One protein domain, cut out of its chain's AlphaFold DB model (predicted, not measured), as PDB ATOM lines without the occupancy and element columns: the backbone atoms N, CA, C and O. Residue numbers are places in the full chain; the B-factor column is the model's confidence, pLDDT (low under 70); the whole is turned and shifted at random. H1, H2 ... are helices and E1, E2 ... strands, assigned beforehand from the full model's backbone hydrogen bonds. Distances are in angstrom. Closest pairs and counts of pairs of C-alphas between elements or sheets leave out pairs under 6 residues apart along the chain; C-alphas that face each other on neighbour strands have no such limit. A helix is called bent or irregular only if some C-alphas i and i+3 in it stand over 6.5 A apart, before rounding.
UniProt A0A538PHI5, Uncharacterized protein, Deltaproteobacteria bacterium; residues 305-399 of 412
ATOM      1  N   GLY A 305     101.866 100.113 123.824       97.31
ATOM      2  CA  GLY A 305     102.371 101.134 124.736       97.31
ATOM      3  C   GLY A 305     101.269 101.717 125.628       97.31
ATOM      4  O   GLY A 305     100.085 101.708 125.280       97.31
ATOM      5  N   PHE A 306     101.665 102.233 126.786       96.62
ATOM      6  CA  PHE A 306     100.778 102.904 127.732       96.62
ATOM      7  C   PHE A 306     100.512 104.352 127.282       96.62
ATOM      8  O   PHE A 306     101.451 105.046 126.885       96.62
ATOM      9  N   PRO A 307      99.267 104.861 127.375       94.75
ATOM     10  CA  PRO A 307      98.992 106.283 127.176       94.75
ATOM     11  C   PRO A 307      99.806 107.141 128.151       94.75
ATOM     12  O   PRO A 307      99.914 106.781 129.323       94.75
ATOM     13  N   ALA A 308     100.313 108.292 127.694       93.81
ATOM     14  CA  ALA A 308     101.174 109.177 128.489       93.81
ATOM     15  C   ALA A 308     100.605 109.444 129.895       93.81
ATOM     16  O   ALA A 308     101.223 109.063 130.879       93.81
ATOM     17  N   ALA A 309      99.361 109.927 129.990       92.38
ATOM     18  CA  ALA A 309      98.704 110.205 131.270       92.38
ATOM     19  C   ALA A 309      98.584 108.986 132.216       92.38
ATOM     20  O   ALA A 309      98.525 109.168 133.428       92.38
ATOM     21  N   LEU A 310      98.562 107.749 131.694       92.44
ATOM     22  CA  LEU A 310      98.577 106.539 132.526       92.44
ATOM     23  C   LEU A 310      99.992 106.210 133.018       92.44
ATOM     24  O   LEU A 310     100.148 105.855 134.181       92.44
ATOM     25  N   ARG A 311     101.019 106.348 132.169       95.50
ATOM     26  CA  ARG A 311     102.426 106.235 132.595       95.50
ATOM     27  C   ARG A 311     102.755 107.294 133.645       95.50
ATOM     28  O   ARG A 311     103.352 106.964 134.660       95.50
ATOM     29  N   ASP A 312     102.339 108.534 133.422       94.12
ATOM     30  CA  ASP A 312     102.646 109.659 134.305       94.12
ATOM     31  C   ASP A 312     101.963 109.471 135.679       94.12
ATOM     32  O   ASP A 312     102.589 109.679 136.714       94.12
ATOM     33  N   ALA A 313     100.729 108.946 135.713       94.62
ATOM     34  CA  ALA A 313     100.065 108.538 136.957       94.62
ATOM     35  C   ALA A 313     100.713 107.305 137.628       94.62
ATOM     36  O   ALA A 313     100.802 107.240 138.854       94.62
ATOM     37  N   LEU A 314     101.194 106.328 136.850       96.12
ATOM     38  CA  LEU A 314     101.948 105.184 137.377       96.12
ATOM     39  C   LEU A 314     103.320 105.592 137.922       96.12
ATOM     40  O   LEU A 314     103.802 104.950 138.849       96.12
ATOM     41  N   ALA A 315     103.944 106.649 137.398       97.06
ATOM     42  CA  ALA A 315     105.211 107.166 137.904       97.06
ATOM     43  C   ALA A 315     105.088 107.704 139.340       97.06
ATOM     44  O   ALA A 315     106.005 107.503 140.134       97.06
ATOM     45  N   GLU A 316     103.948 108.307 139.695       97.50
ATOM     46  CA  GLU A 316     103.635 108.691 141.078       97.50
ATOM     47  C   GLU A 316     103.435 107.461 141.978       97.50
ATOM     48  O   GLU A 316     104.116 107.332 142.992       97.50
ATOM     49  N   LEU A 317     102.588 106.504 141.578       96.50
ATOM     50  CA  LEU A 317     102.335 105.289 142.371       96.50
ATOM     51  C   LEU A 317     103.597 104.422 142.550       96.50
ATOM     52  O   LEU A 317     103.816 103.838 143.608       96.50
ATOM     53  N   VAL A 318     104.464 104.358 141.534       96.12
ATOM     54  CA  VAL A 318     105.784 103.718 141.630       96.12
ATOM     55  C   VAL A 318     106.691 104.480 142.596       96.12
ATOM     56  O   VAL A 318     107.407 103.847 143.364       96.12
ATOM     57  N   ALA A 319     106.651 105.814 142.607       92.75
ATOM     58  CA  ALA A 319     107.432 106.624 143.538       92.75
ATOM     59  C   ALA A 319     106.988 106.467 145.002       92.75
ATOM     60  O   ALA A 319     107.830 106.535 145.893       92.75
ATOM     61  N   GLU A 320     105.698 106.227 145.251       91.75
ATOM     62  CA  GLU A 320     105.165 105.872 146.576       91.75
ATOM     63  C   GLU A 320     105.544 104.438 146.998       91.75
ATOM     64  O   GLU A 320     105.763 104.179 148.180       91.75
ATOM     65  N   ALA A 321     105.654 103.512 146.040       88.31
ATOM     66  CA  ALA A 321     105.949 102.097 146.282       88.31
ATOM     67  C   ALA A 321     107.452 101.748 146.391       88.31
ATOM     68  O   ALA A 321     107.795 100.622 146.764       88.31
ATOM     69  N   VAL A 322     108.367 102.675 146.077       84.12
ATOM     70  CA  VAL A 322     109.820 102.504 146.286       84.12
ATOM     71  C   VAL A 322     110.292 103.167 147.589       84.12
ATOM     72  O   VAL A 322     109.653 104.097 148.078       84.12
ATOM     73  N   PRO A 323     111.442 102.757 148.165       79.75
ATOM     74  CA  PRO A 323     112.016 103.444 149.320       79.75
ATOM     75  C   PRO A 323     112.228 104.939 149.045       79.75
ATOM     76  O   PRO A 323     112.823 105.302 148.029       79.75
ATOM     77  N   ALA A 324     111.805 105.798 149.978       81.62
ATOM     78  CA  ALA A 324     111.775 107.256 149.807       81.62
ATOM     79  C   ALA A 324     113.061 107.905 149.231       81.62
ATOM     80  O   ALA A 324     112.920 108.802 148.398       81.62
ATOM     81  N   PRO A 325     114.300 107.463 149.558       81.06
ATOM     82  CA  PRO A 325     115.519 108.001 148.940       81.06
ATOM     83  C   PRO A 325     115.628 107.811 147.418       81.06
ATOM     84  O   PRO A 325     116.444 108.478 146.798       81.06
ATOM     85  N   LEU A 326     114.841 106.906 146.822       82.88
ATOM     86  CA  LEU A 326     114.798 106.642 145.379       82.88
ATOM     87  C   LEU A 326     113.542 107.219 144.701       82.88
ATOM     88  O   LEU A 326     113.442 107.173 143.479       82.88
ATOM     89  N   ALA A 327     112.574 107.747 145.459       85.44
ATOM     90  CA  ALA A 327     111.249 108.107 144.943       85.44
ATOM     91  C   ALA A 327     111.280 109.214 143.871       85.44
ATOM     92  O   ALA A 327     110.495 109.184 142.923       85.44
ATOM     93  N   ALA A 328     112.188 110.188 143.992       90.94
ATOM     94  CA  ALA A 328     112.344 111.253 142.998       90.94
ATOM     95  C   ALA A 328     112.878 110.711 141.659       90.94
ATOM     96  O   ALA A 328     112.276 110.952 140.611       90.94
ATOM     97  N   ASP A 329     113.950 109.918 141.705       91.12
ATOM     98  CA  ASP A 329     114.573 109.332 140.515       91.12
ATOM     99  C   ASP A 329     113.693 108.248 139.880       91.12
ATOM    100  O   ASP A 329     113.614 108.157 138.658       91.12
ATOM    101  N   ALA A 330     112.974 107.458 140.686       92.94
ATOM    102  CA  ALA A 330     112.034 106.448 140.204       92.94
ATOM    103  C   ALA A 330     110.842 107.074 139.465       92.94
ATOM    104  O   ALA A 330     110.477 106.593 138.394       92.94
ATOM    105  N   ARG A 331     110.288 108.183 139.984       97.31
ATOM    106  CA  ARG A 331     109.275 109.000 139.292       97.31
ATOM    107  C   ARG A 331     109.798 109.492 137.948       97.31
ATOM    108  O   ARG A 331     109.186 109.230 136.916       97.31
ATOM    109  N   ALA A 332     110.946 110.174 137.959       96.25
ATOM    110  CA  ALA A 332     111.540 110.757 136.760       96.25
ATOM    111  C   ALA A 332     111.861 109.688 135.703       96.25
ATOM    112  O   ALA A 332     111.551 109.867 134.526       96.25
ATOM    113  N   LEU A 333     112.412 108.545 136.125       95.56
ATOM    114  CA  LEU A 333     112.712 107.419 135.248       95.56
ATOM    115  C   LEU A 333     111.441 106.779 134.679       95.56
ATOM    116  O   LEU A 333     111.383 106.531 133.477       95.56
ATOM    117  N   CYS A 334     110.421 106.526 135.501       95.31
ATOM    118  CA  CYS A 334     109.172 105.903 135.056       95.31
ATOM    119  C   CYS A 334     108.406 106.807 134.070       95.31
ATOM    120  O   CYS A 334     107.963 106.334 133.025       95.31
ATOM    121  N   ALA A 335     108.337 108.118 134.336       95.75
ATOM    122  CA  ALA A 335     107.693 109.097 133.455       95.75
ATOM    123  C   ALA A 335     108.454 109.334 132.132       95.75
ATOM    124  O   ALA A 335     107.834 109.616 131.107       95.75
ATOM    125  N   ALA A 336     109.786 109.209 132.127       95.50
ATOM    126  CA  ALA A 336     110.609 109.370 130.924       95.50
ATOM    127  C   ALA A 336     110.753 108.085 130.080       95.50
ATOM    128  O   ALA A 336     111.223 108.157 128.946       95.50
ATOM    129  N   SER A 337     110.383 106.922 130.622       96.31
ATOM    130  CA  SER A 337     110.544 105.618 129.965       96.31
ATOM    131  C   SER A 337     109.354 105.247 129.086       96.31
ATOM    132  O   SER A 337     108.215 105.646 129.341       96.31
ATOM    133  N   GLU A 338     109.584 104.393 128.090       96.75
ATOM    134  CA  GLU A 338     108.481 103.657 127.471       96.75
ATOM    135  C   GLU A 338     107.906 102.635 128.467       96.75
ATOM    136  O   GLU A 338     108.650 101.946 129.164       96.75
ATOM    137  N   LEU A 339     106.575 102.529 128.537       97.81
ATOM    138  CA  LEU A 339     105.869 101.465 129.257       97.81
ATOM    139  C   LEU A 339     104.992 100.699 128.268       97.81
ATOM    140  O   LEU A 339     104.236 101.315 127.514       97.81
ATOM    141  N   CYS A 340     105.058  99.369 128.280       98.00
ATOM    142  CA  CYS A 340     104.275  98.512 127.385       98.00
ATOM    143  C   CYS A 340     103.770  97.225 128.058       98.00
ATOM    144  O   CYS A 340     104.264  96.802 129.105       98.00
ATOM    145  N   TRP A 341     102.777  96.587 127.439       98.12
ATOM    146  CA  TRP A 341     102.334  95.242 127.813       98.12
ATOM    147  C   TRP A 341     103.138  94.176 127.064       98.12
ATOM    148  O   TRP A 341     103.236  94.222 125.838       98.12
ATOM    149  N   ALA A 342     103.635  93.168 127.773       97.81
ATOM    150  CA  ALA A 342     104.374  92.050 127.189       97.81
ATOM    151  C   ALA A 342     103.931  90.701 127.775       97.81
ATOM    152  O   ALA A 342     103.276  90.643 128.817       97.81
ATOM    153  N   ASP A 343     104.319  89.611 127.117       97.25
ATOM    154  CA  ASP A 343     104.412  88.309 127.770       97.25
ATOM    155  C   ASP A 343     105.790  88.238 128.438       97.25
ATOM    156  O   ASP A 343     106.815  88.447 127.786       97.25
ATOM    157  N   LEU A 344     105.805  88.014 129.751       96.25
ATOM    158  CA  LEU A 344     107.023  87.911 130.561       96.25
ATOM    159  C   LEU A 344     107.062  86.570 131.324       96.25
ATOM    160  O   LEU A 344     107.809  86.424 132.298       96.25
ATOM    161  N   GLY A 345     106.231  85.602 130.917       95.56
ATOM    162  CA  GLY A 345     106.070  84.297 131.551       95.56
ATOM    163  C   GLY A 345     105.723  84.392 133.040       95.56
ATOM    164  O   GLY A 345     104.603  84.704 133.429       95.56
ATOM    165  N   ALA A 346     106.694  84.087 133.902       94.75
ATOM    166  CA  ALA A 346     106.523  84.107 135.358       94.75
ATOM    167  C   ALA A 346     106.985  85.413 136.036       94.75
ATOM    168  O   ALA A 346     107.195  85.429 137.250       94.75
ATOM    169  N   ARG A 347     107.187  86.503 135.287       95.06
ATOM    170  CA  ARG A 347     107.516  87.832 135.834       95.06
ATOM    171  C   ARG A 347     106.324  88.774 135.684       95.06
ATOM    172  O   ARG A 347     105.631  88.719 134.678       95.06
ATOM    173  N   ALA A 348     106.093  89.649 136.664       95.31
ATOM    174  CA  ALA A 348     105.033  90.661 136.580       95.31
ATOM    175  C   ALA A 348     105.479  91.921 135.814       95.31
ATOM    176  O   ALA A 348     104.652  92.561 135.170       95.31
ATOM    177  N   ALA A 349     106.778  92.239 135.846       97.31
ATOM    178  CA  ALA A 349     107.399  93.314 135.078       97.31
ATOM    179  C   ALA A 349     108.868  92.993 134.733       97.31
ATOM    180  O   ALA A 349     109.443  92.028 135.250       97.31
ATOM    181  N   GLY A 350     109.479  93.809 133.872       96.12
ATOM    182  CA  GLY A 350     110.902  93.754 133.524       96.12
ATOM    183  C   GLY A 350     111.374  95.010 132.784       96.12
ATOM    184  O   GLY A 350     110.561  95.743 132.230       96.12
ATOM    185  N   GLU A 351     112.682  95.268 132.789       95.50
ATOM    186  CA  GLU A 351     113.303  96.333 131.984       95.50
ATOM    187  C   GLU A 351     113.512  95.844 130.540       95.50
ATOM    188  O   GLU A 351     113.820  94.673 130.304       95.50
ATOM    189  N   LEU A 352     113.316  96.745 129.579       93.75
ATOM    190  CA  LEU A 352     113.532  96.564 128.145       93.75
ATOM    191  C   LEU A 352     114.480  97.657 127.628       93.75
ATOM    192  O   LEU A 352     114.709  98.675 128.280       93.75
ATOM    193  N   SER A 353     114.993  97.486 126.407       88.50
ATOM    194  CA  SER A 353     115.738  98.544 125.717       88.50
ATOM    195  C   SER A 353     114.843  99.777 125.514       88.50
ATOM    196  O   SER A 353     113.957  99.749 124.666       88.50
ATOM    197  N   GLY A 354     115.067 100.839 126.298       87.44
ATOM    198  CA  GLY A 354     114.294 102.092 126.251       87.44
ATOM    199  C   GLY A 354     113.215 102.270 127.332       87.44
ATOM    200  O   GLY A 354     112.618 103.344 127.408       87.44
ATOM    201  N   GLY A 355     112.973 101.284 128.204       96.12
ATOM    202  CA  GLY A 355     111.956 101.431 129.250       96.12
ATOM    203  C   GLY A 355     111.604 100.142 129.986       96.12
ATOM    204  O   GLY A 355     112.477  99.330 130.272       96.12
ATOM    205  N   PHE A 356     110.325  99.945 130.306       98.19
ATOM    206  CA  PHE A 356     109.846  98.788 131.065       98.19
ATOM    207  C   PHE A 356     108.621  98.136 130.418       98.19
ATOM    208  O   PHE A 356     107.844  98.759 129.692       98.19
ATOM    209  N   ALA A 357     108.417  96.861 130.730       98.19
ATOM    210  CA  ALA A 357     107.220  96.119 130.377       98.19
ATOM    211  C   ALA A 357     106.542  95.533 131.613       98.19
ATOM    212  O   ALA A 357     107.199  95.194 132.598       98.19
ATOM    213  N   VAL A 358     105.227  95.360 131.516       97.81
ATOM    214  CA  VAL A 358     104.379  94.672 132.497       97.81
ATOM    215  C   VAL A 358     103.643  93.505 131.843       97.81
ATOM    216  O   VAL A 358     103.325  93.537 130.652       97.81
ATOM    217  N   HIS A 359     103.371  92.458 132.617       97.69
ATOM    218  CA  HIS A 359     102.783  91.230 132.094       97.69
ATOM    219  C   HIS A 359     101.319  91.438 131.679       97.69
ATOM    220  O   HIS A 359     100.482  91.801 132.505       97.69
ATOM    221  N   ALA A 360     100.974  91.152 130.421       97.75
ATOM    222  CA  ALA A 360      99.647  91.430 129.860       97.75
ATOM    223  C   ALA A 360      98.497  90.713 130.597       97.75
ATOM    224  O   ALA A 360      97.420  91.278 130.755       97.75
ATOM    225  N   ALA A 361      98.739  89.533 131.179       96.75
ATOM    226  CA  ALA A 361      97.760  88.866 132.045       96.75
ATOM    227  C   ALA A 361      97.324  89.690 133.283       96.75
ATOM    228  O   ALA A 361      96.270  89.401 133.844       96.75
ATOM    229  N   LEU A 362      98.071  90.721 133.710       95.75
ATOM    230  CA  LEU A 362      97.599  91.670 134.729       95.75
ATOM    231  C   LEU A 362      96.365  92.440 134.233       95.75
ATOM    232  O   LEU A 362      95.413  92.606 134.992       95.75
ATOM    233  N   TRP A 363      96.332  92.839 132.955       96.00
ATOM    234  CA  TRP A 363      95.138  93.411 132.328       96.00
ATOM    235  C   TRP A 363      93.990  92.396 132.352       96.00
ATOM    236  O   TRP A 363      92.972  92.641 132.997       96.00
ATOM    237  N   ASP A 364      94.186  91.223 131.744       94.31
ATOM    238  CA  ASP A 364      93.134  90.206 131.583       94.31
ATOM    239  C   ASP A 364      92.532  89.721 132.915       94.31
ATOM    240  O   ASP A 364      91.358  89.354 132.966       94.31
ATOM    241  N   ARG A 365      93.329  89.681 133.995       94.56
ATOM    242  CA  ARG A 365      92.918  89.134 135.300       94.56
ATOM    243  C   ARG A 365      92.537  90.187 136.341       94.56
ATOM    244  O   ARG A 365      91.772  89.853 137.240       94.56
ATOM    245  N   ILE A 366      93.041  91.423 136.248       94.38
ATOM    246  CA  ILE A 366      92.833  92.462 137.278       94.38
ATOM    247  C   ILE A 366      91.992  93.638 136.759       94.38
ATOM    248  O   ILE A 366      91.222  94.194 137.537       94.38
ATOM    249  N   ALA A 367      92.028  93.982 135.465       93.81
ATOM    250  CA  ALA A 367      91.151  95.031 134.925       93.81
ATOM    251  C   ALA A 367      89.643  94.749 135.146       93.81
ATOM    252  O   ALA A 367      88.935  95.682 135.538       93.81
ATOM    253  N   PRO A 368      89.137  93.496 135.024       95.19
ATOM    254  CA  PRO A 368      87.750  93.157 135.377       95.19
ATOM    255  C   PRO A 368      87.406  93.342 136.864       95.19
ATOM    256  O   PRO A 368      86.231  93.382 137.217       95.19
ATOM    257  N   LEU A 369      88.415  93.455 137.736       93.88
ATOM    258  CA  LEU A 369      88.278  93.679 139.181       93.88
ATOM    259  C   LEU A 369      88.361  95.174 139.556       93.88
ATOM    260  O   LEU A 369      88.323  95.514 140.737       93.88
ATOM    261  N   GLY A 370      88.474  96.063 138.561       94.56
ATOM    262  CA  GLY A 370      88.474  97.520 138.712       94.56
ATOM    263  C   GLY A 370      89.826  98.176 138.406       94.56
ATOM    264  O   GLY A 370      90.881  97.734 138.862       94.56
ATOM    265  N   LEU A 371      89.793  99.295 137.672       93.12
ATOM    266  CA  LEU A 371      90.998  99.996 137.202       93.12
ATOM    267  C   LEU A 371      91.906 100.505 138.334       93.12
ATOM    268  O   LEU A 371      93.122 100.503 138.174       93.12
ATOM    269  N   ALA A 372      91.350 100.877 139.492       92.31
ATOM    270  CA  ALA A 372      92.149 101.253 140.662       92.31
ATOM    271  C   ALA A 372      92.987 100.073 141.192       92.31
ATOM    272  O   ALA A 372      94.159 100.238 141.523       92.31
ATOM    273  N   ARG A 373      92.419  98.857 141.200       93.06
ATOM    274  CA  ARG A 373      93.135  97.641 141.607       93.06
ATOM    275  C   ARG A 373      94.206  97.249 140.589       93.06
ATOM    276  O   ARG A 373      95.284  96.811 140.981       93.06
ATOM    277  N   LEU A 374      93.930  97.451 139.299       95.12
ATOM    278  CA  LEU A 374      94.925  97.296 138.239       95.12
ATOM    279  C   LEU A 374      96.095  98.280 138.418       95.12
ATOM    280  O   LEU A 374      97.242  97.858 138.341       95.12
ATOM    281  N   ALA A 375      95.824  99.562 138.684       94.31
ATOM    282  CA  ALA A 375      96.860 100.583 138.860       94.31
ATOM    283  C   ALA A 375      97.808 100.266 140.032       94.31
ATOM    284  O   ALA A 375      99.023 100.362 139.873       94.31
ATOM    285  N   LEU A 376      97.267  99.806 141.167       93.12
ATOM    286  CA  LEU A 376      98.069  99.341 142.305       93.12
ATOM    287  C   LEU A 376      98.930  98.122 141.937       93.12
ATOM    288  O   LEU A 376     100.141  98.153 142.129       93.12
ATOM    289  N   ALA A 377      98.345  97.089 141.320       93.88
ATOM    290  CA  ALA A 377      99.085  95.890 140.913       93.88
ATOM    291  C   ALA A 377     100.183  96.175 139.863       93.88
ATOM    292  O   ALA A 377     101.205  95.490 139.824       93.88
ATOM    293  N   LEU A 378      99.991  97.192 139.016       96.38
ATOM    294  CA  LEU A 378     101.004  97.679 138.076       96.38
ATOM    295  C   LEU A 378     102.149  98.408 138.789       96.38
ATOM    296  O   LEU A 378     103.310  98.170 138.460       96.38
ATOM    297  N   ALA A 379     101.841  99.256 139.773       95.19
ATOM    298  CA  ALA A 379     102.847  99.942 140.578       95.19
ATOM    299  C   ALA A 379     103.671  98.955 141.426       95.19
ATOM    300  O   ALA A 379     104.899  99.011 141.393       95.19
ATOM    301  N   GLU A 380     103.020  97.992 142.090       92.62
ATOM    302  CA  GLU A 380     103.671  96.893 142.822       92.62
ATOM    303  C   GLU A 380     104.615  96.071 141.929       92.62
ATOM    304  O   GLU A 380     105.706  95.689 142.357       92.62
ATOM    305  N   ALA A 381     104.218  95.808 140.678       94.88
ATOM    306  CA  ALA A 381     105.037  95.076 139.716       94.88
ATOM    307  C   ALA A 381     106.243  95.896 139.219       94.88
ATOM    308  O   ALA A 381     107.345  95.355 139.102       94.88
ATOM    309  N   LEU A 382     106.050  97.187 138.928       96.38
ATOM    310  CA  LEU A 382     107.088  98.074 138.391       96.38
ATOM    311  C   LEU A 382     108.106  98.520 139.448       96.38
ATOM    312  O   LEU A 382     109.299  98.548 139.152       96.38
ATOM    313  N   ALA A 383     107.672  98.835 140.673       93.00
ATOM    314  CA  ALA A 383     108.514  99.385 141.739       93.00
ATOM    315  C   ALA A 383     109.861  98.656 141.960       93.00
ATOM    316  O   ALA A 383     110.893  99.333 141.938       93.00
ATOM    317  N   PRO A 384     109.933  97.313 142.105       89.31
ATOM    318  CA  PRO A 384     111.216  96.627 142.285       89.31
ATOM    319  C   PRO A 384     112.126  96.694 141.048       89.31
ATOM    320  O   PRO A 384     113.346  96.684 141.196       89.31
ATOM    321  N   VAL A 385     111.558  96.781 139.839       93.19
ATOM    322  CA  VAL A 385     112.319  96.883 138.582       93.19
ATOM    323  C   VAL A 385     112.868  98.299 138.406       93.19
ATOM    324  O   VAL A 385     114.062  98.474 138.172       93.19
ATOM    325  N   VAL A 386     112.024  99.317 138.601       94.44
ATOM    326  CA  VAL A 386     112.414 100.731 138.503       94.44
ATOM    327  C   VAL A 386     113.445 101.085 139.581       94.44
ATOM    328  O   VAL A 386     114.460 101.701 139.266       94.44
ATOM    329  N   ALA A 387     113.265 100.634 140.830       86.62
ATOM    330  CA  ALA A 387     114.246 100.850 141.899       86.62
ATOM    331  C   ALA A 387     115.610 100.203 141.595       86.62
ATOM    332  O   ALA A 387     116.650 100.800 141.881       86.62
ATOM    333  N   ALA A 388     115.624  99.007 140.991       83.81
ATOM    334  CA  ALA A 388     116.860  98.359 140.560       83.81
ATOM    335  C   ALA A 388     117.555  99.149 139.438       83.81
ATOM    336  O   ALA A 388     118.764  99.373 139.521       83.81
ATOM    337  N   ALA A 389     116.803  99.625 138.442       87.69
ATOM    338  CA  ALA A 389     117.330 100.442 137.350       87.69
ATOM    339  C   ALA A 389     117.898 101.787 137.846       87.69
ATOM    340  O   ALA A 389     118.995 102.172 137.438       87.69
ATOM    341  N   VAL A 390     117.219 102.475 138.775       86.69
ATOM    342  CA  VAL A 390     117.737 103.691 139.437       86.69
ATOM    343  C   VAL A 390     119.056 103.396 140.158       86.69
ATOM    344  O   VAL A 390     120.052 104.078 139.916       86.69
ATOM    345  N   ALA A 391     119.098 102.357 140.999       77.19
ATOM    346  CA  ALA A 391     120.290 102.017 141.778       77.19
ATOM    347  C   ALA A 391     121.498 101.658 140.890       77.19
ATOM    348  O   ALA A 391     122.619 102.084 141.172       77.19
ATOM    349  N   GLN A 392     121.276 100.931 139.791       77.44
ATOM    350  CA  GLN A 392     122.320 100.601 138.813       77.44
ATOM    351  C   GLN A 392     122.841 101.847 138.081       77.44
ATOM    352  O   GLN A 392     124.053 102.015 137.941       77.44
ATOM    353  N   ARG A 393     121.950 102.756 137.665       82.12
ATOM    354  CA  ARG A 393     122.324 104.014 136.993       82.12
ATOM    355  C   ARG A 393     123.103 104.943 137.931       82.12
ATOM    356  O   ARG A 393     124.106 105.518 137.511       82.12
ATOM    357  N   ALA A 394     122.718 105.021 139.207       75.19
ATOM    358  CA  ALA A 394     123.461 105.756 140.232       75.19
ATOM    359  C   ALA A 394     124.862 105.161 140.482       75.19
ATOM    360  O   ALA A 394     125.846 105.902 140.537       75.19
ATOM    361  N   ALA A 395     124.980 103.830 140.565       66.88
ATOM    362  CA  ALA A 395     126.268 103.151 140.707       66.88
ATOM    363  C   ALA A 395     127.186 103.381 139.491       66.88
ATOM    364  O   ALA A 395     128.364 103.701 139.663       66.88
ATOM    365  N   ALA A 396     126.649 103.295 138.270       70.50
ATOM    366  CA  ALA A 396     127.391 103.566 137.038       70.50
ATOM    367  C   ALA A 396     127.874 105.028 136.957       70.50
ATOM    368  O   ALA A 396     129.034 105.276 136.630       70.50
ATOM    369  N   ALA A 397     127.026 105.995 137.328       73.25
ATOM    370  CA  ALA A 397     127.398 107.411 137.385       73.25
ATOM    371  C   ALA A 397     128.482 107.702 138.444       73.25
ATOM    372  O   ALA A 397     129.350 108.544 138.217       73.25
ATOM    373  N   GLY A 398     128.467 106.990 139.576       63.00
ATOM    374  CA  GLY A 398     129.520 107.063 140.596       63.00
ATOM    375  C   GLY A 398     130.832 106.378 140.194       63.00
ATOM    376  O   GLY A 398     131.901 106.827 140.603       63.00
ATOM    377  N   SER A 399     130.754 105.323 139.376       51.69
ATOM    378  CA  SER A 399     131.905 104.531 138.906       51.69
ATOM    379  C   SER A 399     132.576 105.102 137.653       51.69
ATOM    380  O   SER A 399     133.673 104.671 137.297       51.69
TER     381      SER A 399
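AT A GLANCE: This is residues 305 to 399 of the 412 residues of an uncharacterized protein of Deltaproteobacteria bacterium (UniProt A0A538PHI5). A small sheet of three strands and a helical hairpin, H1 and H2, both lie beside one long bent helix, H4, which crosses the hairpin and runs past E2 and E3 of the sheet. At one end of the length the short H3 folds back on H4a, and at the other lie the last residues of H4b. The 95 printed residues hold four named helices and three named strands, in the order H1 H2 E1 E2 E3 H3 H4, mostly helix; the mixed sheet runs E1 E3 E2. The whole is compact, with a radius of gyration of the C-alphas of 12.8 A, yet elongated, spanning 45 by 24 by 22 A.

IN THESE COORDINATES: Find C-alpha 355 at (111.956, 101.431, 129.250); there E3 begins, residues 355 to 359, 14.0 A long. Its neighbours are E1, residues 338 to 342, 12.3 A, and E2, residues 349 to 352. Look next at C-alpha 308, at (101.174, 109.177, 128.489), where H1 begins, residues 308 to 321, 19.7 A. H2 is residues 324 to 336, 19.0 A, and irregular: C-alphas 325 and 328 are 7.5 A apart. H3, residues 361 to 369, is only just irregular, with C-alphas 365 and 368 6.55 A apart. H4, residues 371 to 399, was assigned as one helix by its hydrogen bonds, but is bent: C-alphas 381 and 384 are 6.9 A apart. Its arms are H4a, residues 371 to 381, 15.1 A, and H4b, residues 384 to 399, 22.4 A, ending at C-alpha 399 (131.905, 104.531, 138.906).

HOW THE PARTS SIT: Start at E3, the inner strand: it is parallel to E1, with N 342 and O 358 2.9 A apart, and antiparallel to E2, its hairpin partner, with N 357 and O 350 2.8 A apart. H4b only grazes the sheet, with residues 384 to 389; its C-alpha 385 is 6.1 A from that of Gly 350, the closest pair with E2. The arms stand at a steep tilt of 40 degrees. H4a touches H1 at a steep tilt of 59 degrees, closest at the C-alphas of Val 318 and Ala 379, 4.9 A. H4b touches H2 with residues 386 to 390 alone, about perpendicular at 82 degrees, closest at the C-alphas of Ala 330 and Val 386, 6.0 A. H1 and H2, a hairpin, touch at a shallow tilt of 14 degrees, opposite ways; their closest C-alphas, Ala 319 and Ala 327, are 4.3 A apart. H3 and H4a, also a hairpin, touch at a tilt of 36 degrees, only just steep, closest at the C-alphas of Ile 366 and Leu 374, 5.4 A. H2 and H3 are apart. In H4a and H4b every O i to N i+4 pair is within hydrogen-bond range; in H1 9 of 10 are, in H2 7 of 9, in H3 3 of 5.

THE WHOLE: The C-alphas farthest apart, Pro 368 and Ser 399, are 45.7 A from each other. The printed part has no cut, and no link is long. The mean pLDDT of the printed part is 91.5; residues 395, 398 and 399 are under 70.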